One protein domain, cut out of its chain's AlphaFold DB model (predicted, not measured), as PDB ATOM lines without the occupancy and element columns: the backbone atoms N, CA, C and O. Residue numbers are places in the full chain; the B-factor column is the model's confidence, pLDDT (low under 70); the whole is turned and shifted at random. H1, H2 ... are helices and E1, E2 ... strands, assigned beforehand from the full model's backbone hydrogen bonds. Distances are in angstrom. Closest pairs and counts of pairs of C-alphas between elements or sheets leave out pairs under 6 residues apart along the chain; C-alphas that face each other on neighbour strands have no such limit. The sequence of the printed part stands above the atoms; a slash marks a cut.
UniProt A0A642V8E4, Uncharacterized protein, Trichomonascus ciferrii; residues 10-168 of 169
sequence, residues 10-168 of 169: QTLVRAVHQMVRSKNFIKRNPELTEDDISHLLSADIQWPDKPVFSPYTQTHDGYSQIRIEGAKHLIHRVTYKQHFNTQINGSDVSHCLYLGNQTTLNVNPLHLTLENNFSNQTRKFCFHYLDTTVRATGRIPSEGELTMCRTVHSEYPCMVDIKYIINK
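What this domain is: This is residues 10 to 168 of the 169 residues of an uncharacterized protein of Trichomonascus ciferrii (UniProt A0A642V8E4). Helix H4 sits between H1 on one side and the small hairpin E3 E4 on the other, and the long helix H5 packs with its residues 117 to 124 on E3, on the side away from H4. A second small hairpin, E1 E2, adjoins H1 and the first residues of H4; H3 packs at the end of H1, H6 folds back on H5, H7 packs on H5 at residues 131 to 135, and the unnamed residues 96 to 111 wind through the interior. The printed part has 159 residues, with seven named helices and four named strands in the order H1 H2 H3 E1 E2 H4 E3 E4 H5 H6 H7; each sheet is one antiparallel pair, E1 - E2 and E3 - E4. The class is mixed, helices and strands, with under half of the residues, 79, in named elements. The whole is compact, with a radius of gyration of the C-alphas of 15.8 A and a rounded outline of 44 by 35 by 30 A.

How they stand to each other: Start at H1, residues 10 to 20. H2, residues 25 to 28, is close to H1 but not clearly touching, with the C-alphas of Met 19 and Phe 25 closest at 7.1 A. H3, residues 34 to 40, touches H1 at a shallow tilt of 28 degrees, opposite ways; their closest C-alphas, those of Val 20 and Leu 40, are 7.1 A apart. Go on to the hairpin of E1, residues 65 to 68, and E2, residues 71 to 74, where N 66 and O 73 are within hydrogen-bond range at 2.9 A. The closest C-alphas of H1 and E1 are those of Ala 15 and Ile 68, 6.7 A apart. H4, residues 75 to 84, touches H1 at a steep tilt of 53 degrees, opposite ways, with the C-alphas of Leu 12 and Gln 82 closest at 5.4 A. Next comes the hairpin of E3, residues 92 to 95, and E4, residues 112 to 115; look there for N 94 and O 113, 2.8 A apart and within hydrogen-bond range. The closest C-alphas of H4 and E3 are those of Arg 77 and Val 93, at 6.0 A. H5, residues 117 to 137, is closest to E3 at the C-alphas of Asn 120 and Ser 94, 5.6 A. H5 and H6, residues 147 to 152, form a helical hairpin at a shallow tilt of 19 degrees; they only just touch, with 3 pairs of C-alphas within 8 A, the closest being Cys 126 and Cys 149 at 5.9 A. H7, residues 163 to 166, touches H5 with the C-alphas of Ile 166 and Arg 135 closest at 6.8 A. H4 and H5 are apart. Every O i to N i+4 pair is within hydrogen-bond range in H1, H3, H4 and H6, and 14 of 17 are in H5; H2 and H7 are too short for such a pair.

Where its parts are: Find C-alpha 10 at (56.213, 14.879, 8.824); from there H1 runs 15.3 A to C-alpha 20. H4 begins at C-alpha 75, at (45.859, 13.791, 20.227), and is 14.2 A long. H5, the longest helix, runs 30.8 A from C-alpha 117 at (51.014, 19.469, 36.340) to C-alpha 137. H7 ends at C-alpha 166, at (24.153, 26.293, 27.530).

The domain as a whole: The two C-alphas farthest apart are those of Gly 70 and Gly 144, 47.8 A. The printed part has no cut. The links from H3 to E1, 24 residues, and from E3 to E4, 16 residues, are long. Outside the named strands, residues 97 to 98 pair with residues 159 to 160, parallel. The mean pLDDT of the printed part is 92.3, and residues 167 to 168 are under 70.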
ATOM      1  N   GLN A  10      57.039  15.496   9.864       96.44
ATOM      2  CA  GLN A  10      56.213  14.879   8.824       96.44
ATOM      3  C   GLN A  10      55.243  13.863   9.428       96.44
ATOM      4  O   GLN A  10      54.094  13.746   9.000       96.44
ATOM      5  N   THR A  11      55.677  13.128  10.445       97.00
ATOM      6  CA  THR A  11      54.838  12.189  11.189       97.00
ATOM      7  C   THR A  11      53.736  12.905  11.969       97.00
ATOM      8  O   THR A  11      52.588  12.455  11.949       97.00
ATOM      9  N   LEU A  12      54.034  14.059  12.567       97.38
ATOM     10  CA  LEU A  12      53.045  14.906  13.236       97.38
ATOM     11  C   LEU A  12      52.002  15.466  12.253       97.38
ATOM     12  O   LEU A  12      50.802  15.332  12.499       97.38
ATOM     13  N   VAL A  13      52.432  16.005  11.106       98.12
ATOM     14  CA  VAL A  13      51.533  16.491  10.039       98.12
ATOM     15  C   VAL A  13      50.638  15.362   9.525       98.12
ATOM     16  O   VAL A  13      49.414  15.508   9.467       98.12
ATOM     17  N   ARG A  14      51.210  14.183   9.235       98.12
ATOM     18  CA  ARG A  14      50.441  12.999   8.811       98.12
ATOM     19  C   ARG A  14      49.403  12.582   9.850       98.12
ATOM     20  O   ARG A  14      48.300  12.189   9.471       98.12
ATOM     21  N   ALA A  15      49.721  12.680  11.139       97.88
ATOM     22  CA  ALA A  15      48.788  12.359  12.211       97.88
ATOM     23  C   ALA A  15      47.605  13.340  12.272       97.88
ATOM     24  O   ALA A  15      46.461  12.903  12.432       97.88
ATOM     25  N   VAL A  16      47.843  14.644  12.081       98.38
ATOM     26  CA  VAL A  16      46.759  15.636  11.973       98.38
ATOM     27  C   VAL A  16      45.901  15.358  10.739       98.38
ATOM     28  O   VAL A  16      44.681  15.266  10.850       98.38
ATOM     29  N   HIS A  17      46.507  15.099   9.578       98.56
ATOM     30  CA  HIS A  17      45.750  14.752   8.371       98.56
ATOM     31  C   HIS A  17      44.935  13.465   8.538       98.56
ATOM     32  O   HIS A  17      43.795  13.394   8.082       98.56
ATOM     33  N   GLN A  18      45.482  12.446   9.207       97.75
ATOM     34  CA  GLN A  18      44.764  11.212   9.541       97.75
ATOM     35  C   GLN A  18      43.538  11.494  10.420       97.75
ATOM     36  O   GLN A  18      42.482  10.888  10.222       97.75
ATOM     37  N   MET A  19      43.667  12.408  11.385       97.94
ATOM     38  CA  MET A  19      42.553  12.855  12.213       97.94
ATOM     39  C   MET A  19      41.483  13.553  11.364       97.94
ATOM     40  O   MET A  19      40.319  13.163  11.420       97.94
ATOM     41  N   VAL A  20      41.869  14.535  10.548       98.12
ATOM     42  CA  VAL A  20      40.942  15.342   9.735       98.12
ATOM     43  C   VAL A  20      40.219  14.488   8.686       98.12
ATOM     44  O   VAL A  20      39.017  14.630   8.485       98.12
ATOM     45  N   ARG A  21      40.910  13.514   8.078       97.56
ATOM     46  CA  ARG A  21      40.331  12.561   7.109       97.56
ATOM     47  C   ARG A  21      39.469  11.463   7.748       97.56
ATOM     48  O   ARG A  21      38.929  10.611   7.042       97.56
ATOM     49  N   SER A  22      39.340  11.429   9.074       96.56
ATOM     50  CA  SER A  22      38.511  10.439   9.762       96.56
ATOM     51  C   SER A  22      37.029  10.611   9.422       96.56
ATOM     52  O   SER A  22      36.500  11.721   9.434       96.56
ATOM     53  N   LYS A  23      36.310   9.495   9.236       93.12
ATOM     54  CA  LYS A  23      34.868   9.482   8.907       93.12
ATOM     55  C   LYS A  23      34.001  10.302   9.873       93.12
ATOM     56  O   LYS A  23      32.971  10.831   9.477       93.12
ATOM     57  N   ASN A  24      34.408  10.401  11.139       94.62
ATOM     58  CA  ASN A  24      33.651  11.111  12.175       94.62
ATOM     59  C   ASN A  24      34.075  12.575  12.359       94.62
ATOM     60  O   ASN A  24      33.474  13.255  13.189       94.62
ATOM     61  N   PHE A  25      35.087  13.059  11.632       97.00
ATOM     62  CA  PHE A  25      35.632  14.402  11.832       97.00
ATOM     63  C   PHE A  25      34.594  15.483  11.547       97.00
ATOM     64  O   PHE A  25      34.285  16.266  12.441       97.00
ATOM     65  N   ILE A  26      33.964  15.440  10.372       95.19
ATOM     66  CA  ILE A  26      32.913  16.392   9.981       95.19
ATOM     67  C   ILE A  26      31.728  16.344  10.951       95.19
ATOM     68  O   ILE A  26      31.245  17.371  11.409       95.19
ATOM     69  N   LYS A  27      31.309  15.140  11.361       93.94
ATOM     70  CA  LYS A  27      30.214  14.969  12.328       93.94
ATOM     71  C   LYS A  27      30.524  15.601  13.690       93.94
ATOM     72  O   LYS A  27      29.615  16.071  14.369       93.94
ATOM     73  N   ARG A  28      31.787  15.564  14.125       93.62
ATOM     74  CA  ARG A  28      32.237  16.167  15.390       93.62
ATOM     75  C   ARG A  28      32.492  17.665  15.276       93.62
ATOM     76  O   ARG A  28      32.458  18.337  16.301       93.62
ATOM     77  N   ASN A  29      32.692  18.164  14.062       96.12
ATOM     78  CA  ASN A  29      33.051  19.543  13.773       96.12
ATOM     79  C   ASN A  29      32.109  20.174  12.735       96.12
ATOM     80  O   ASN A  29      32.576  20.621  11.690       96.12
ATOM     81  N   PRO A  30      30.790  20.234  12.999       94.31
ATOM     82  CA  PRO A  30      29.823  20.763  12.035       94.31
ATOM     83  C   PRO A  30      29.987  22.269  11.759       94.31
ATOM     84  O   PRO A  30      29.340  22.798  10.865       94.31
ATOM     85  N   GLU A  31      30.806  22.965  12.550       92.75
ATOM     86  CA  GLU A  31      31.039  24.411  12.456       92.75
ATOM     87  C   GLU A  31      32.279  24.777  11.630       92.75
ATOM     88  O   GLU A  31      32.528  25.964  11.391       92.75
ATOM     89  N   LEU A  32      33.074  23.780  11.231       96.19
ATOM     90  CA  LEU A  32      34.195  23.984  10.320       96.19
ATOM     91  C   LEU A  32      33.673  24.110   8.889       96.19
ATOM     92  O   LEU A  32      32.830  23.323   8.456       96.19
ATOM     93  N   THR A  33      34.174  25.107   8.170       96.94
ATOM     94  CA  THR A  33      33.904  25.301   6.745       96.94
ATOM     95  C   THR A  33      34.796  24.389   5.902       96.94
ATOM     96  O   THR A  33      35.736  23.767   6.402       96.94
ATOM     97  N   GLU A  34      34.526  24.318   4.598       96.62
ATOM     98  CA  GLU A  34      35.415  23.628   3.656       96.62
ATOM     99  C   GLU A  34      36.824  24.241   3.647       96.62
ATOM    100  O   GLU A  34      37.805  23.497   3.623       96.62
ATOM    101  N   ASP A  35      36.929  25.569   3.769       97.62
ATOM    102  CA  ASP A  35      38.214  26.271   3.871       97.62
ATOM    103  C   ASP A  35      38.974  25.880   5.143       97.62
ATOM    104  O   ASP A  35      40.155  25.546   5.060       97.62
ATOM    105  N   ASP A  36      38.302  25.821   6.302       98.00
ATOM    106  CA  ASP A  36      38.928  25.359   7.548       98.00
ATOM    107  C   ASP A  36      39.498  23.941   7.384       98.00
ATOM    108  O   ASP A  36      40.602  23.637   7.829       98.00
ATOM    109  N   ILE A  37      38.751  23.049   6.727       98.00
ATOM    110  CA  ILE A  37      39.176  21.664   6.496       98.00
ATOM    111  C   ILE A  37      40.356  21.611   5.520       98.00
ATOM    112  O   ILE A  37      41.289  20.837   5.738       98.00
ATOM    113  N   SER A  38      40.334  22.423   4.461       98.00
ATOM    114  CA  SER A  38      41.425  22.539   3.490       98.00
ATOM    115  C   SER A  38      42.719  23.009   4.162       98.00
ATOM    116  O   SER A  38      43.766  22.377   4.013       98.00
ATOM    117  N   HIS A  39      42.626  24.046   4.995       98.06
ATOM    118  CA  HIS A  39      43.719  24.575   5.811       98.06
ATOM    119  C   HIS A  39      44.254  23.576   6.845       98.06
ATOM    120  O   HIS A  39      45.448  23.550   7.126       98.06
ATOM    121  N   LEU A  40      43.406  22.698   7.382       98.31
ATOM    122  CA  LEU A  40      43.847  21.614   8.265       98.31
ATOM    123  C   LEU A  40      44.508  20.439   7.513       98.31
ATOM    124  O   LEU A  40      45.133  19.576   8.136       98.31
ATOM    125  N   LEU A  41      44.365  20.380   6.185       98.25
ATOM    126  CA  LEU A  41      44.937  19.356   5.301       98.25
ATOM    127  C   LEU A  41      46.136  19.850   4.479       98.25
ATOM    128  O   LEU A  41      46.704  19.063   3.713       98.25
ATOM    129  N   SER A  42      46.546  21.108   4.631       97.44
ATOM    130  CA  SER A  42      47.758  21.645   4.012       97.44
ATOM    131  C   SER A  42      49.022  21.064   4.656       97.44
ATOM    132  O   SER A  42      48.993  20.481   5.743       97.44
ATOM    133  N   ALA A  43      50.156  21.196   3.960       92.19
ATOM    134  CA  ALA A  43      51.461  20.833   4.516       92.19
ATOM    135  C   ALA A  43      51.850  21.758   5.683       92.19
ATOM    136  O   ALA A  43      52.322  21.277   6.709       92.19
ATOM    137  N   ASP A  44      51.590  23.059   5.531       94.88
ATOM    138  CA  ASP A  44      51.667  24.056   6.598       94.88
ATOM    139  C   ASP A  44      50.273  24.238   7.205       94.88
ATOM    140  O   ASP A  44      49.457  25.006   6.687       94.88
ATOM    141  N   ILE A  45      49.955  23.416   8.208       98.06
ATOM    142  CA  ILE A  45      48.616  23.317   8.804       98.06
ATOM    143  C   ILE A  45      48.243  24.647   9.459       98.06
ATOM    144  O   ILE A  45      48.872  25.068  10.432       98.06
ATOM    145  N   GLN A  46      47.149  25.244   8.991       97.88
ATOM    146  CA  GLN A  46      46.591  26.458   9.578       97.88
ATOM    147  C   GLN A  46      45.376  26.099  10.433       97.88
ATOM    148  O   GLN A  46      44.355  25.614   9.942       97.88
ATOM    149  N   TRP A  47      45.509  26.306  11.741       98.06
ATOM    150  CA  TRP A  47      44.444  26.033  12.699       98.06
ATOM    151  C   TRP A  47      43.452  27.203  12.731       98.06
ATOM    152  O   TRP A  47      43.889  28.347  12.841       98.06
ATOM    153  N   PRO A  48      42.135  26.950  12.652       97.12
ATOM    154  CA  PRO A  48      41.140  28.010  12.774       97.12
ATOM    155  C   PRO A  48      41.025  28.479  14.230       97.12
ATOM    156  O   PRO A  48      41.276  27.703  15.149       97.12
ATOM    157  N   ASP A  49      40.535  29.696  14.462       94.06
ATOM    158  CA  ASP A  49      40.330  30.223  15.825       94.06
ATOM    159  C   ASP A  49      39.216  29.495  16.602       94.06
ATOM    160  O   ASP A  49      39.100  29.610  17.820       94.06
ATOM    161  N   LYS A  50      38.360  28.731  15.913       94.00
ATOM    162  CA  LYS A  50      37.249  27.998  16.536       94.00
ATOM    163  C   LYS A  50      37.695  26.634  17.090       94.00
ATOM    164  O   LYS A  50      38.688  26.068  16.627       94.00
ATOM    165  N   PRO A  51      36.983  26.050  18.072       96.62
ATOM    166  CA  PRO A  51      37.313  24.720  18.582       96.62
ATOM    167  C   PRO A  51      37.377  23.655  17.478       96.62
ATOM    168  O   PRO A  51      36.525  23.615  16.593       96.62
ATOM    169  N   VAL A  52      38.363  22.757  17.572       97.88
ATOM    170  CA  VAL A  52      38.488  21.585  16.693       97.88
ATOM    171  C   VAL A  52      38.455  20.346  17.567       97.88
ATOM    172  O   VAL A  52      39.347  20.111  18.377       97.88
ATOM    173  N   PHE A  53      37.412  19.544  17.421       97.00
ATOM    174  CA  PHE A  53      37.153  18.362  18.220       97.00
ATOM    175  C   PHE A  53      37.708  17.098  17.575       97.00
ATOM    176  O   PHE A  53      37.548  16.840  16.380       97.00
ATOM    177  N   SER A  54      38.297  16.250  18.409       96.69
ATOM    178  CA  SER A  54      38.739  14.924  18.010       96.69
ATOM    179  C   SER A  54      37.574  14.078  17.454       96.69
ATOM    180  O   SER A  54      36.497  14.008  18.060       96.69
ATOM    181  N   PRO A  55      37.791  13.354  16.338       94.88
ATOM    182  CA  PRO A  55      36.835  12.397  15.786       94.88
ATOM    183  C   PRO A  55      36.789  11.069  16.557       94.88
ATOM    184  O   PRO A  55      35.912  10.240  16.297       94.88
ATOM    185  N   TYR A  56      37.754  10.824  17.447       93.25
ATOM    186  CA  TYR A  56      37.926   9.552  18.143       93.25
ATOM    187  C   TYR A  56      37.304   9.586  19.539       93.25
ATOM    188  O   TYR A  56      37.269  10.618  20.211       93.25
ATOM    189  N   THR A  57      36.827   8.429  19.991       83.38
ATOM    190  CA  THR A  57      36.244   8.252  21.325       83.38
ATOM    191  C   THR A  57      37.252   8.581  22.425       83.38
ATOM    192  O   THR A  57      38.448   8.320  22.280       83.38
ATOM    193  N   GLN A  58      36.759   9.140  23.529       83.44
ATOM    194  CA  GLN A  58      37.559   9.332  24.737       83.44
ATOM    195  C   GLN A  58      37.916   7.974  25.350       83.44
ATOM    196  O   GLN A  58      37.149   7.013  25.251       83.44
ATOM    197  N   THR A  59      39.088   7.889  25.970       81.44
ATOM    198  CA  THR A  59      39.444   6.778  26.854       81.44
ATOM    199  C   THR A  59      38.704   6.886  28.188       81.44
ATOM    200  O   THR A  59      37.978   7.849  28.431       81.44
ATOM    201  N   HIS A  60      38.917   5.912  29.080       72.50
ATOM    202  CA  HIS A  60      38.434   5.976  30.466       72.50
ATOM    203  C   HIS A  60      38.914   7.238  31.207       72.50
ATOM    204  O   HIS A  60      38.193   7.748  32.055       72.50
ATOM    205  N   ASP A  61      40.070   7.785  30.823       72.56
ATOM    206  CA  ASP A  61      40.626   9.034  31.362       72.56
ATOM    207  C   ASP A  61      40.044  10.305  30.717       72.56
ATOM    208  O   ASP A  61      40.493  11.412  31.005       72.56
ATOM    209  N   GLY A  62      39.080  10.178  29.798       80.31
ATOM    210  CA  GLY A  62      38.409  11.319  29.175       80.31
ATOM    211  C   GLY A  62      39.169  11.981  28.020       80.31
ATOM    212  O   GLY A  62      38.695  12.990  27.502       80.31
ATOM    213  N   TYR A  63      40.302  11.433  27.568       86.62
ATOM    214  CA  TYR A  63      41.085  11.989  26.455       86.62
ATOM    215  C   TYR A  63      40.983  11.146  25.186       86.62
ATOM    216  O   TYR A  63      40.923   9.919  25.241       86.62
ATOM    217  N   SER A  64      41.022  11.786  24.019       91.44
ATOM    218  CA  SER A  64      41.107  11.065  22.747       91.44
ATOM    219  C   SER A  64      42.539  10.653  22.403       91.44
ATOM    220  O   SER A  64      43.503  11.388  22.639       91.44
ATOM    221  N   GLN A  65      42.664   9.480  21.780       93.88
ATOM    222  CA  GLN A  65      43.936   8.905  21.349       93.88
ATOM    223  C   GLN A  65      43.958   8.635  19.845       93.88
ATOM    224  O   GLN A  65      42.938   8.288  19.252       93.88
ATOM    225  N   ILE A  66      45.147   8.730  19.256       94.31
ATOM    226  CA  ILE A  66      45.445   8.341  17.875       94.31
ATOM    227  C   ILE A  66      46.552   7.286  17.872       94.31
ATOM    228  O   ILE A  66      47.417   7.275  18.754       94.31
ATOM    229  N   ARG A  67      46.506   6.366  16.902       94.25
ATOM    230  CA  ARG A  67      47.589   5.410  16.669       94.25
ATOM    231  C   ARG A  67      48.494   5.935  15.560       94.25
ATOM    232  O   ARG A  67      48.009   6.140  14.450       94.25
ATOM    233  N   ILE A  68      49.770   6.118  15.879       94.62
ATOM    234  CA  ILE A  68      50.837   6.571  14.980       94.62
ATOM    235  C   ILE A  68      51.919   5.495  15.047       94.62
ATOM    236  O   ILE A  68      52.308   5.105  16.145       94.62
ATOM    237  N   GLU A  69      52.317   4.943  13.899       91.31
ATOM    238  CA  GLU A  69      53.387   3.928  13.810       91.31
ATOM    239  C   GLU A  69      53.215   2.754  14.798       91.31
ATOM    240  O   GLU A  69      54.144   2.264  15.428       91.31
ATOM    241  N   GLY A  70      51.968   2.308  14.974       90.38
ATOM    242  CA  GLY A  70      51.632   1.207  15.879       90.38
ATOM    243  C   GLY A  70      51.491   1.598  17.355       90.38
ATOM    244  O   GLY A  70      50.890   0.833  18.112       90.38
ATOM    245  N   ALA A  71      51.908   2.795  17.765       92.94
ATOM    246  CA  ALA A  71      51.850   3.271  19.142       92.94
ATOM    247  C   ALA A  71      50.675   4.236  19.397       92.94
ATOM    248  O   ALA A  71      50.211   4.929  18.497       92.94
ATOM    249  N   LYS A  72      50.149   4.269  20.632       93.44
ATOM    250  CA  LYS A  72      49.054   5.179  21.027       93.44
ATOM    251  C   LYS A  72      49.603   6.488  21.600       93.44
ATOM    252  O   LYS A  72      50.411   6.450  22.534       93.44
ATOM    253  N   HIS A  73      49.076   7.609  21.111       94.06
ATOM    254  CA  HIS A  73      49.408   8.969  21.542       94.06
ATOM    255  C   HIS A  73      48.140   9.759  21.892       94.06
ATOM    256  O   HIS A  73      47.087   9.539  21.292       94.06
ATOM    257  N   LEU A  74      48.236  10.688  22.850       94.44
ATOM    258  CA  LEU A  74      47.172  11.666  23.112       94.44
ATOM    259  C   LEU A  74      47.144  12.695  21.989       94.44
ATOM    260  O   LEU A  74      48.173  13.293  21.682       94.44
ATOM    261  N   ILE A  75      45.970  12.933  21.413       95.94
ATOM    262  CA  ILE A  75      45.859  13.791  20.227       95.94
ATOM    263  C   ILE A  75      46.209  15.239  20.547       95.94
ATOM    264  O   ILE A  75      46.949  15.841  19.787       95.94
ATOM    265  N   HIS A  76      45.740  15.780  21.673       95.94
ATOM    266  CA  HIS A  76      46.037  17.170  22.038       95.94
ATOM    267  C   HIS A  76      47.550  17.411  22.197       95.94
ATOM    268  O   HIS A  76      48.046  18.483  21.880       95.94
ATOM    269  N   ARG A  77      48.322  16.392  22.611       95.94
ATOM    270  CA  ARG A  77      49.791  16.480  22.653       95.94
ATOM    271  C   ARG A  77      50.403  16.447  21.253       95.94
ATOM    272  O   ARG A  77      51.369  17.155  21.003       95.94
ATOM    273  N   VAL A  78      49.840  15.637  20.353       96.94
ATOM    274  CA  VAL A  78      50.253  15.568  18.940       96.94
ATOM    275  C   VAL A  78      50.013  16.905  18.244       96.94
ATOM    276  O   VAL A  78      50.928  17.422  17.616       96.94
ATOM    277  N   THR A  79      48.823  17.491  18.383       97.88
ATOM    278  CA  THR A  79      48.476  18.765  17.736       97.88
ATOM    279  C   THR A  79      49.257  19.939  18.322       97.88
ATOM    280  O   THR A  79      49.746  20.773  17.567       97.88
ATOM    281  N   TYR A  80      49.471  19.967  19.643       97.75
ATOM    282  CA  TYR A  80      50.341  20.955  20.284       97.75
ATOM    283  C   TYR A  80      51.774  20.890  19.749       97.75
ATOM    284  O   TYR A  80      52.325  21.900  19.313       97.75
ATOM    285  N   LYS A  81      52.369  19.688  19.734       97.00
ATOM    286  CA  LYS A  81      53.729  19.486  19.225       97.00
ATOM    287  C   LYS A  81      53.830  19.837  17.742       97.00
ATOM    288  O   LYS A  81      54.810  20.458  17.355       97.00
ATOM    289  N   GLN A  82      52.827  19.478  16.938       97.38
ATOM    290  CA  GLN A  82      52.776  19.815  15.515       97.38
ATOM    291  C   GLN A  82      52.820  21.328  15.286       97.38
ATOM    292  O   GLN A  82      53.567  21.778  14.428       97.38
ATOM    293  N   HIS A  83      52.034  22.102  16.037       97.62
ATOM    294  CA  HIS A  83      51.902  23.538  15.800       97.62
ATOM    295  C   HIS A  83      53.062  24.355  16.382       97.62
ATOM    296  O   HIS A  83      53.614  25.213  15.704       97.62
ATOM    297  N   PHE A  84      53.462  24.082  17.627       95.69
ATOM    298  CA  PHE A  84      54.483  24.882  18.313       95.69
ATOM    299  C   PHE A  84      55.903  24.322  18.180       95.69
ATOM    300  O   PHE A  84      56.850  24.939  18.668       95.69
ATOM    301  N   ASN A  85      56.060  23.115  17.628       93.31
ATOM    302  CA  ASN A  85      57.325  22.375  17.526       93.31
ATOM    303  C   ASN A  85      58.129  22.278  18.847       93.31
ATOM    304  O   ASN A  85      59.319  21.968  18.880       93.31
ATOM    305  N   THR A  86      57.478  22.483  19.991       92.19
ATOM    306  CA  THR A  86      58.144  22.610  21.293       92.19
ATOM    307  C   THR A  86      58.241  21.256  21.987       92.19
ATOM    308  O   THR A  86      57.319  20.452  21.915       92.19
ATOM    309  N   GLN A  87      59.380  20.947  22.606       91.38
ATOM    310  CA  GLN A  87      59.550  19.721  23.397       91.38
ATOM    311  C   GLN A  87      58.657  19.767  24.642       91.38
ATOM    312  O   GLN A  87      58.657  20.771  25.351       91.38
ATOM    313  N   ILE A  88      57.911  18.697  24.915       91.81
ATOM    314  CA  ILE A  88      56.983  18.660  26.048       91.81
ATOM    315  C   ILE A  88      57.692  18.214  27.335       91.81
ATOM    316  O   ILE A  88      57.325  18.680  28.405       91.81
ATOM    317  N   ASN A  89      58.714  17.351  27.269       83.75
ATOM    318  CA  ASN A  89      59.680  17.097  28.358       83.75
ATOM    319  C   ASN A  89      59.079  16.914  29.771       83.75
ATOM    320  O   ASN A  89      59.509  17.532  30.742       83.75
ATOM    321  N   GLY A  90      58.075  16.047  29.910       79.12
ATOM    322  CA  GLY A  90      57.445  15.767  31.209       79.12
ATOM    323  C   GLY A  90      56.502  16.862  31.725       79.12
ATOM    324  O   GLY A  90      55.888  16.675  32.773       79.12
ATOM    325  N   SER A  91      56.334  17.962  30.989       89.56
ATOM    326  CA  SER A  91      55.235  18.906  31.174       89.56
ATOM    327  C   SER A  91      53.911  18.344  30.636       89.56
ATOM    328  O   SER A  91      53.849  17.340  29.903       89.56
ATOM    329  N   ASP A  92      52.832  19.022  31.004       91.25
ATOM    330  CA  ASP A  92      51.491  18.752  30.518       91.25
ATOM    331  C   ASP A  92      51.110  19.717  29.403       91.25
ATOM    332  O   ASP A  92      51.530  20.871  29.375       91.25
ATOM    333  N   VAL A  93      50.287  19.214  28.483       94.88
ATOM    334  CA  VAL A  93      49.598  20.043  27.498       94.88
ATOM    335  C   VAL A  93      48.179  20.243  28.005       94.88
ATOM    336  O   VAL A  93      47.361  19.323  27.968       94.88
ATOM    337  N   SER A  94      47.916  21.435  28.515       95.25
ATOM    338  CA  SER A  94      46.682  21.790  29.199       95.25
ATOM    339  C   SER A  94      45.682  22.443  28.268       95.25
ATOM    340  O   SER A  94      46.033  23.299  27.460       95.25
ATOM    341  N   HIS A  95      44.405  22.110  28.439       95.75
ATOM    342  CA  HIS A  95      43.317  22.817  27.771       95.75
ATOM    343  C   HIS A  95      43.062  24.156  28.467       95.75
ATOM    344  O   HIS A  95      42.827  24.184  29.674       95.75
ATOM    345  N   CYS A  96      43.071  25.252  27.709       95.25
ATOM    346  CA  CYS A  96      42.814  26.603  28.222       95.25
ATOM    347  C   CYS A  96      41.380  27.077  27.957       95.25
ATOM    348  O   CYS A  96      40.892  27.958  28.658       95.25
ATOM    349  N   LEU A  97      40.692  26.495  26.972       95.50
ATOM    350  CA  LEU A  97      39.319  26.853  26.615       95.50
ATOM    351  C   LEU A  97      38.316  25.871  27.224       95.50
ATOM    352  O   LEU A  97      38.298  24.693  26.866       95.50
ATOM    353  N   TYR A  98      37.453  26.369  28.106       95.44
ATOM    354  CA  TYR A  98      36.369  25.598  28.692       95.44
ATOM    355  C   TYR A  98      35.176  25.482  27.737       95.44
ATOM    356  O   TYR A  98      34.605  26.483  27.303       95.44
ATOM    357  N   LEU A  99      34.789  24.239  27.444       94.12
ATOM    358  CA  LEU A  99      33.735  23.863  26.493       94.12
ATOM    359  C   LEU A  99      32.748  22.862  27.117       94.12
ATOM    360  O   LEU A  99      32.224  21.973  26.439       94.12
ATOM    361  N   GLY A 100      32.567  22.915  28.440       91.44
ATOM    362  CA  GLY A 100      31.790  21.912  29.166       91.44
ATOM    363  C   GLY A 100      32.391  20.509  29.024       91.44
ATOM    364  O   GLY A 100      33.613  20.324  29.041       91.44
ATOM    365  N   ASN A 101      31.526  19.516  28.799       89.19
ATOM    366  CA  ASN A 101      31.912  18.110  28.604       89.19
ATOM    367  C   ASN A 101      32.775  17.867  27.350       89.19
ATOM    368  O   ASN A 101      33.331  16.784  27.185       89.19
ATOM    369  N   GLN A 102      32.895  18.858  26.462       91.25
ATOM    370  CA  GLN A 102      33.670  18.755  25.224       91.25
ATOM    371  C   GLN A 102      35.112  19.262  25.387       91.25
ATOM    372  O   GLN A 102      35.897  19.163  24.446       91.25
ATOM    373  N   THR A 103      35.481  19.794  26.557       93.75
ATOM    374  CA  THR A 103      36.786  20.440  26.791       93.75
ATOM    375  C   THR A 103      37.960  19.539  26.401       93.75
ATOM    376  O   THR A 103      38.797  19.934  25.595       93.75
ATOM    377  N   THR A 104      37.986  18.294  26.881       93.31
ATOM    378  CA  THR A 104      39.082  17.344  26.605       93.31
ATOM    379  C   THR A 104      39.042  16.737  25.198       93.31
ATOM    380  O   THR A 104      39.976  16.044  24.789       93.31
ATOM    381  N   LEU A 105      37.966  16.989  24.444       94.19
ATOM    382  CA  LEU A 105      37.851  16.628  23.033       94.19
ATOM    383  C   LEU A 105      38.408  17.711  22.109       94.19
ATOM    384  O   LEU A 105      38.711  17.389  20.964       94.19
ATOM    385  N   ASN A 106      38.529  18.959  22.566       96.31
ATOM    386  CA  ASN A 106      39.098  20.041  21.771       96.31
ATOM    387  C   ASN A 106      40.616  19.883  21.680       96.31
ATOM    388  O   ASN A 106      41.328  20.021  22.667       96.31
ATOM    389  N   VAL A 107      41.100  19.594  20.483       97.31
ATOM    390  CA  VAL A 107      42.509  19.337  20.183       97.31
ATOM    391  C   VAL A 107      43.156  20.496  19.431       97.31
ATOM    392  O   VAL A 107      44.289  20.358  18.985       97.31
ATOM    393  N   ASN A 108      42.461  21.624  19.276       98.06
ATOM    394  CA  ASN A 108      43.016  22.808  18.631       98.06
ATOM    395  C   ASN A 108      44.178  23.381  19.475       98.06
ATOM    396  O   ASN A 108      43.922  23.801  20.605       98.06
ATOM    397  N   PRO A 109      45.419  23.430  18.955       97.62
ATOM    398  CA  PRO A 109      46.588  23.905  19.686       97.62
ATOM    399  C   PRO A 109      46.506  25.377  20.092       97.62
ATOM    400  O   PRO A 109      47.107  25.733  21.098       97.62
ATOM    401  N   LEU A 110      45.699  26.203  19.417       96.94
ATOM    402  CA  LEU A 110      45.441  27.590  19.830       96.94
ATOM    403  C   LEU A 110      44.708  27.683  21.180       96.94
ATOM    404  O   LEU A 110      44.679  28.727  21.824       96.94
ATOM    405  N   HIS A 111      44.122  26.573  21.632       96.56
ATOM    406  CA  HIS A 111      43.422  26.444  22.908       96.56
ATOM    407  C   HIS A 111      44.168  25.552  23.904       96.56
ATOM    408  O   HIS A 111      43.577  25.108  24.898       96.56
ATOM    409  N   LEU A 112      45.441  25.266  23.631       96.62
ATOM    410  CA  LEU A 112      46.310  24.438  24.451       96.62
ATOM    411  C   LEU A 112      47.525  25.246  24.914       96.62
ATOM    412  O   LEU A 112      47.986  26.143  24.217       96.62
ATOM    413  N   THR A 113      48.075  24.892  26.070       95.81
ATOM    414  CA  THR A 113      49.346  25.447  26.546       95.81
ATOM    415  C   THR A 113      50.227  24.379  27.172       95.81
ATOM    416  O   THR A 113      49.727  23.348  27.623       95.81
ATOM    417  N   LEU A 114      51.531  24.634  27.210       95.12
ATOM    418  CA  LEU A 114      52.500  23.818  27.922       95.12
ATOM    419  C   LEU A 114      52.705  24.367  29.331       95.12
ATOM    420  O   LEU A 114      53.118  25.508  29.504       95.12
ATOM    421  N   GLU A 115      52.476  23.541  30.342       93.38
ATOM    422  CA  GLU A 115      52.675  23.948  31.731       93.38
ATOM    423  C   GLU A 115      52.973  22.751  32.638       93.38
ATOM    424  O   GLU A 115      52.917  21.586  32.242       93.38
ATOM    425  N   ASN A 116      53.336  23.029  33.887       91.25
ATOM    426  CA  ASN A 116      53.533  21.973  34.872       91.25
ATOM    427  C   ASN A 116      52.182  21.380  35.331       91.25
ATOM    428  O   ASN A 116      51.132  22.020  35.243       91.25
ATOM    429  N   ASN A 117      52.222  20.163  35.886       89.50
ATOM    430  CA  ASN A 117      51.014  19.469  36.340       89.50
ATOM    431  C   ASN A 117      50.242  20.249  37.416       89.50
ATOM    432  O   ASN A 117      49.018  20.203  37.433       89.50
ATOM    433  N   PHE A 118      50.915  20.995  38.299       89.94
ATOM    434  CA  PHE A 118      50.217  21.800  39.305       89.94
ATOM    435  C   PHE A 118      49.338  22.871  38.639       89.94
ATOM    436  O   PHE A 118      48.133  22.916  38.897       89.94
ATOM    437  N   SER A 119      49.896  23.654  37.713       90.62
ATOM    438  CA  SER A 119      49.150  24.638  36.921       90.62
ATOM    439  C   SER A 119      47.997  23.983  36.151       90.62
ATOM    440  O   SER A 119      46.859  24.437  36.273       90.62
ATOM    441  N   ASN A 120      48.235  22.839  35.502       91.31
ATOM    442  CA  ASN A 120      47.203  22.071  34.796       91.31
ATOM    443  C   ASN A 120      46.039  21.662  35.709       91.31
ATOM    444  O   ASN A 120      44.872  21.930  35.412       91.31
ATOM    445  N   GLN A 121      46.330  21.073  36.874       90.56
ATOM    446  CA  GLN A 121      45.282  20.666  37.814       90.56
ATOM    447  C   GLN A 121      44.472  21.862  38.326       90.56
ATOM    448  O   GLN A 121      43.260  21.735  38.515       90.56
ATOM    449  N   THR A 122      45.095  23.032  38.503       92.56
ATOM    450  CA  THR A 122      44.370  24.225  38.971       92.56
ATOM    451  C   THR A 122      43.352  24.760  37.956       92.56
ATOM    452  O   THR A 122      42.361  25.369  38.365       92.56
ATOM    453  N   ARG A 123      43.492  24.457  36.653       93.25
ATOM    454  CA  ARG A 123      42.490  24.825  35.630       93.25
ATOM    455  C   ARG A 123      41.116  24.236  35.911       93.25
ATOM    456  O   ARG A 123      40.116  24.879  35.611       93.25
ATOM    457  N   LYS A 124      41.042  23.071  36.565       91.50
ATOM    458  CA  LYS A 124      39.769  22.441  36.956       91.50
ATOM    459  C   LYS A 124      38.935  23.335  37.873       91.50
ATOM    460  O   LYS A 124      37.721  23.394  37.704       91.50
ATOM    461  N   PHE A 125      39.568  24.060  38.797       91.75
ATOM    462  CA  PHE A 125      38.860  24.995  39.678       91.75
ATOM    463  C   PHE A 125      38.325  26.197  38.897       91.75
ATOM    464  O   PHE A 125      37.165  26.568  39.059       91.75
ATOM    465  N   CYS A 126      39.136  26.749  37.991       93.12
ATOM    466  CA  CYS A 126      38.706  27.833  37.111       93.12
ATOM    467  C   CYS A 126      37.549  27.415  36.203       93.12
ATOM    468  O   CYS A 126      36.562  28.134  36.086       93.12
ATOM    469  N   PHE A 127      37.626  26.224  35.615       94.69
ATOM    470  CA  PHE A 127      36.568  25.667  34.777       94.69
ATOM    471  C   PHE A 127      35.288  25.387  35.561       94.69
ATOM    472  O   PHE A 127      34.206  25.670  35.062       94.69
ATOM    473  N   HIS A 128      35.392  24.910  36.801       92.94
ATOM    474  CA  HIS A 128      34.229  24.736  37.665       92.94
ATOM    475  C   HIS A 128      33.538  26.069  37.993       92.94
ATOM    476  O   HIS A 128      32.310  26.163  37.930       92.94
ATOM    477  N   TYR A 129      34.316  27.112  38.294       93.00
ATOM    478  CA  TYR A 129      33.784  28.454  38.521       93.00
ATOM    479  C   TYR A 129      33.116  29.032  37.263       93.00
ATOM    480  O   TYR A 129      32.001  29.555  37.339       93.00
ATOM    481  N   LEU A 130      33.769  28.891  36.102       92.38
ATOM    482  CA  LEU A 130      33.229  29.299  34.804       92.38
ATOM    483  C   LEU A 130      31.909  28.577  34.499       92.38
ATOM    484  O   LEU A 130      30.926  29.242  34.189       92.38
ATOM    485  N   ASP A 131      31.857  27.249  34.642       93.31
ATOM    486  CA  ASP A 131      30.645  26.453  34.403       93.31
ATOM    487  C   ASP A 131      29.497  26.890  35.310       93.31
ATOM    488  O   ASP A 131      28.405  27.191  34.832       93.31
ATOM    489  N   THR A 132      29.763  26.992  36.615       92.56
ATOM    490  CA  THR A 132      28.751  27.350  37.613       92.56
ATOM    491  C   THR A 132      28.179  28.732  37.327       92.56
ATOM    492  O   THR A 132      26.962  28.916  37.321       92.56
ATOM    493  N   THR A 133      29.044  29.702  37.026       92.12
ATOM    494  CA  THR A 133      28.608  31.074  36.756       92.12
ATOM    495  C   THR A 133      27.834  31.158  35.447       92.12
ATOM    496  O   THR A 133      26.758  31.753  35.417       92.12
ATOM    497  N   VAL A 134      28.324  30.524  34.378       93.19
ATOM    498  CA  VAL A 134      27.643  30.517  33.077       93.19
ATOM    499  C   VAL A 134      26.274  29.851  33.183       93.19
ATOM    500  O   VAL A 134      25.298  30.401  32.680       93.19
ATOM    501  N   ARG A 135      26.160  28.707  33.867       91.62
ATOM    502  CA  ARG A 135      24.870  28.025  34.059       91.62
ATOM    503  C   ARG A 135      23.901  28.825  34.921       91.62
ATOM    504  O   ARG A 135      22.709  28.815  34.642       91.62
ATOM    505  N   ALA A 136      24.398  29.513  35.949       92.62
ATOM    506  CA  ALA A 136      23.558  30.300  36.847       92.62
ATOM    507  C   ALA A 136      23.086  31.623  36.227       92.62
ATOM    508  O   ALA A 136      21.992  32.089  36.534       92.62
ATOM    509  N   THR A 137      23.914  32.249  35.388       92.44
ATOM    510  CA  THR A 137      23.703  33.641  34.951       92.44
ATOM    511  C   THR A 137      23.502  33.807  33.450       92.44
ATOM    512  O   THR A 137      23.073  34.870  33.013       92.44
ATOM    513  N   GLY A 138      23.835  32.798  32.645       90.38
ATOM    514  CA  GLY A 138      23.799  32.890  31.188       90.38
ATOM    515  C   GLY A 138      24.849  33.834  30.588       90.38
ATOM    516  O   GLY A 138      24.751  34.158  29.407       90.38
ATOM    517  N   ARG A 139      25.848  34.286  31.363       92.00
ATOM    518  CA  ARG A 139      26.930  35.165  30.888       92.00
ATOM    519  C   ARG A 139      28.313  34.630  31.237       92.00
ATOM    520  O   ARG A 139      28.487  33.851  32.172       92.00
ATOM    521  N   ILE A 140      29.307  35.118  30.503       90.25
ATOM    522  CA  ILE A 140      30.720  34.917  30.823       90.25
ATOM    523  C   ILE A 140      31.085  35.814  32.028       90.25
ATOM    524  O   ILE A 140      30.662  36.979  32.063       90.25
ATOM    525  N   PRO A 141      31.826  35.308  33.035       89.94
ATOM    526  CA  PRO A 141      32.355  36.138  34.114       89.94
ATOM    527  C   PRO A 141      33.254  37.257  33.577       89.94
ATOM    528  O   PRO A 141      34.036  37.049  32.653       89.94
ATOM    529  N   SER A 142      33.145  38.446  34.159       89.44
ATOM    530  CA  SER A 142      34.008  39.582  33.837       89.44
ATOM    531  C   SER A 142      35.459  39.323  34.255       89.44
ATOM    532  O   SER A 142      35.739  38.468  35.097       89.44
ATOM    533  N   GLU A 143      36.396  40.105  33.718       83.56
ATOM    534  CA  GLU A 143      37.815  39.994  34.089       83.56
ATOM    535  C   GLU A 143      38.044  40.145  35.602       83.56
ATOM    536  O   GLU A 143      38.819  39.390  36.186       83.56
ATOM    537  N   GLY A 144      37.303  41.045  36.262       85.81
ATOM    538  CA  GLY A 144      37.376  41.220  37.715       85.81
ATOM    539  C   GLY A 144      36.948  39.969  38.491       85.81
ATOM    540  O   GLY A 144      37.584  39.603  39.479       85.81
ATOM    541  N   GLU A 145      35.929  39.256  38.009       85.75
ATOM    542  CA  GLU A 145      35.462  37.994  38.602       85.75
ATOM    543  C   GLU A 145      36.451  36.839  38.370       85.75
ATOM    544  O   GLU A 145      36.504  35.897  39.159       85.75
ATOM    545  N   LEU A 146      37.285  36.924  37.329       87.38
ATOM    546  CA  LEU A 146      38.310  35.929  37.004       87.38
ATOM    547  C   LEU A 146      39.691  36.254  37.578       87.38
ATOM    548  O   LEU A 146      40.626  35.500  37.317       87.38
ATOM    549  N   THR A 147      39.839  37.312  38.385       87.00
ATOM    550  CA  THR A 147      41.143  37.792  38.887       87.00
ATOM    551  C   THR A 147      42.018  36.671  39.457       87.00
ATOM    552  O   THR A 147      43.202  36.587  39.136       87.00
ATOM    553  N   MET A 148      41.447  35.757  40.249       82.44
ATOM    554  CA  MET A 148      42.195  34.619  40.800       82.44
ATOM    555  C   MET A 148      42.714  33.685  39.695       82.44
ATOM    556  O   MET A 148      43.893  33.345  39.679       82.44
ATOM    557  N   CYS A 149      41.861  33.319  38.735       86.81
ATOM    558  CA  CYS A 149      42.255  32.497  37.589       86.81
ATOM    559  C   CYS A 149      43.295  33.193  36.711       86.81
ATOM    560  O   CYS A 149      44.257  32.559  36.298       86.81
ATOM    561  N   ARG A 150      43.159  34.503  36.479       85.88
ATOM    562  CA  ARG A 150      44.140  35.299  35.728       85.88
ATOM    563  C   ARG A 150      45.471  35.432  36.463       85.88
ATOM    564  O   ARG A 150      46.501  35.534  35.817       85.88
ATOM    565  N   THR A 151      45.464  35.406  37.793       86.19
ATOM    566  CA  THR A 151      46.700  35.445  38.585       86.19
ATOM    567  C   THR A 151      47.455  34.121  38.490       86.19
ATOM    568  O   THR A 151      48.671  34.117  38.339       86.19
ATOM    569  N   VAL A 152      46.739  32.994  38.557       86.00
ATOM    570  CA  VAL A 152      47.349  31.655  38.497       86.00
ATOM    571  C   VAL A 152      47.728  31.263  37.062       86.00
ATOM    572  O   VAL A 152      48.756  30.626  36.851       86.00
ATOM    573  N   HIS A 153      46.924  31.655  36.072       90.62
ATOM    574  CA  HIS A 153      47.114  31.355  34.647       90.62
ATOM    575  C   HIS A 153      47.354  32.643  33.851       90.62
ATOM    576  O   HIS A 153      46.627  32.942  32.909       90.62
ATOM    577  N   SER A 154      48.343  33.438  34.253       83.56
ATOM    578  CA  SER A 154      48.588  34.768  33.675       83.56
ATOM    579  C   SER A 154      49.057  34.728  32.221       83.56
ATOM    580  O   SER A 154      48.600  35.533  31.414       83.56
ATOM    581  N   GLU A 155      49.930  33.781  31.877       83.38
ATOM    582  CA  GLU A 155      50.475  33.644  30.519       83.38
ATOM    583  C   GLU A 155      49.436  33.086  29.536       83.38
ATOM    584  O   GLU A 155      49.328  33.557  28.407       83.38
ATOM    585  N   TYR A 156      48.633  32.116  29.987       87.31
ATOM    586  CA  TYR A 156      47.608  31.445  29.181       87.31
ATOM    587  C   TYR A 156      46.307  31.308  29.967       87.31
ATOM    588  O   TYR A 156      46.022  30.244  30.544       87.31
ATOM    589  N   PRO A 157      45.519  32.386  30.033       90.25
ATOM    590  CA  PRO A 157      44.368  32.408  30.907       90.25
ATOM    591  C   PRO A 157      43.228  31.511  30.434       90.25
ATOM    592  O   PRO A 157      43.027  31.271  29.244       90.25
ATOM    593  N   CYS A 158      42.465  31.008  31.406       92.19
ATOM    594  CA  CYS A 158      41.288  30.196  31.138       92.19
ATOM    595  C   CYS A 158      40.219  31.010  30.404       92.19
ATOM    596  O   CYS A 158      39.755  32.039  30.894       92.19
ATOM    597  N   MET A 159      39.805  30.500  29.252       91.88
ATOM    598  CA  MET A 159      38.739  31.039  28.419       91.88
ATOM    599  C   MET A 159      37.497  30.157  28.526       91.88
ATOM    600  O   MET A 159      37.558  29.023  29.008       91.88
ATOM    601  N   VAL A 160      36.364  30.654  28.039       92.94
ATOM    602  CA  VAL A 160      35.117  29.892  27.969       92.94
ATOM    603  C   VAL A 160      34.363  30.220  26.691       92.94
ATOM    604  O   VAL A 160      34.274  31.384  26.310       92.94
ATOM    605  N   ASP A 161      33.780  29.201  26.062       92.50
ATOM    606  CA  ASP A 161      32.776  29.398  25.019       92.50
ATOM    607  C   ASP A 161      31.406  28.938  25.529       92.50
ATOM    608  O   ASP A 161      31.111  27.746  25.685       92.50
ATOM    609  N   ILE A 162      30.557  29.930  25.791       90.88
ATOM    610  CA  ILE A 162      29.221  29.761  26.358       90.88
ATOM    611  C   ILE A 162      28.312  28.880  25.494       90.88
ATOM    612  O   ILE A 162      27.450  28.166  26.023       90.88
ATOM    613  N   LYS A 163      28.544  28.858  24.175       89.75
ATOM    614  CA  LYS A 163      27.778  28.057  23.216       89.75
ATOM    615  C   LYS A 163      27.809  26.572  23.561       89.75
ATOM    616  O   LYS A 163      26.812  25.877  23.355       89.75
ATOM    617  N   TYR A 164      28.928  26.096  24.104       88.56
ATOM    618  CA  TYR A 164      29.151  24.690  24.438       88.56
ATOM    619  C   TYR A 164      28.697  24.319  25.857       88.56
ATOM    620  O   TYR A 164      28.719  23.140  26.212       88.56
ATOM    621  N   ILE A 165      28.248  25.295  26.650       88.06
ATOM    622  CA  ILE A 165      27.765  25.090  28.024       88.06
ATOM    623  C   ILE A 165      26.237  25.083  28.074       88.06
ATOM    624  O   ILE A 165      25.650  24.205  28.710       88.06
ATOM    625  N   ILE A 166      25.598  26.045  27.400       79.06
ATOM    626  CA  ILE A 166      24.153  26.293  27.530       79.06
ATOM    627  C   ILE A 166      23.318  25.393  26.607       79.06
ATOM    628  O   ILE A 166      22.240  24.953  26.991       79.06
ATOM    629  N   ASN A 167      23.812  25.050  25.415       62.75
ATOM    630  CA  ASN A 167      22.999  24.398  24.376       62.75
ATOM    631  C   ASN A 167      22.865  22.864  24.499       62.75
ATOM    632  O   ASN A 167      22.473  22.214  23.529       62.75
ATOM    633  N   LYS A 168      23.228  22.252  25.637       52.88
ATOM    634  CA  LYS A 168      23.199  20.785  25.819       52.88
ATOM    635  C   LYS A 168      22.788  20.351  27.233       52.88
ATOM    636  O   LYS A 168      23.576  19.699  27.921       52.88
TER     637      LYS A 168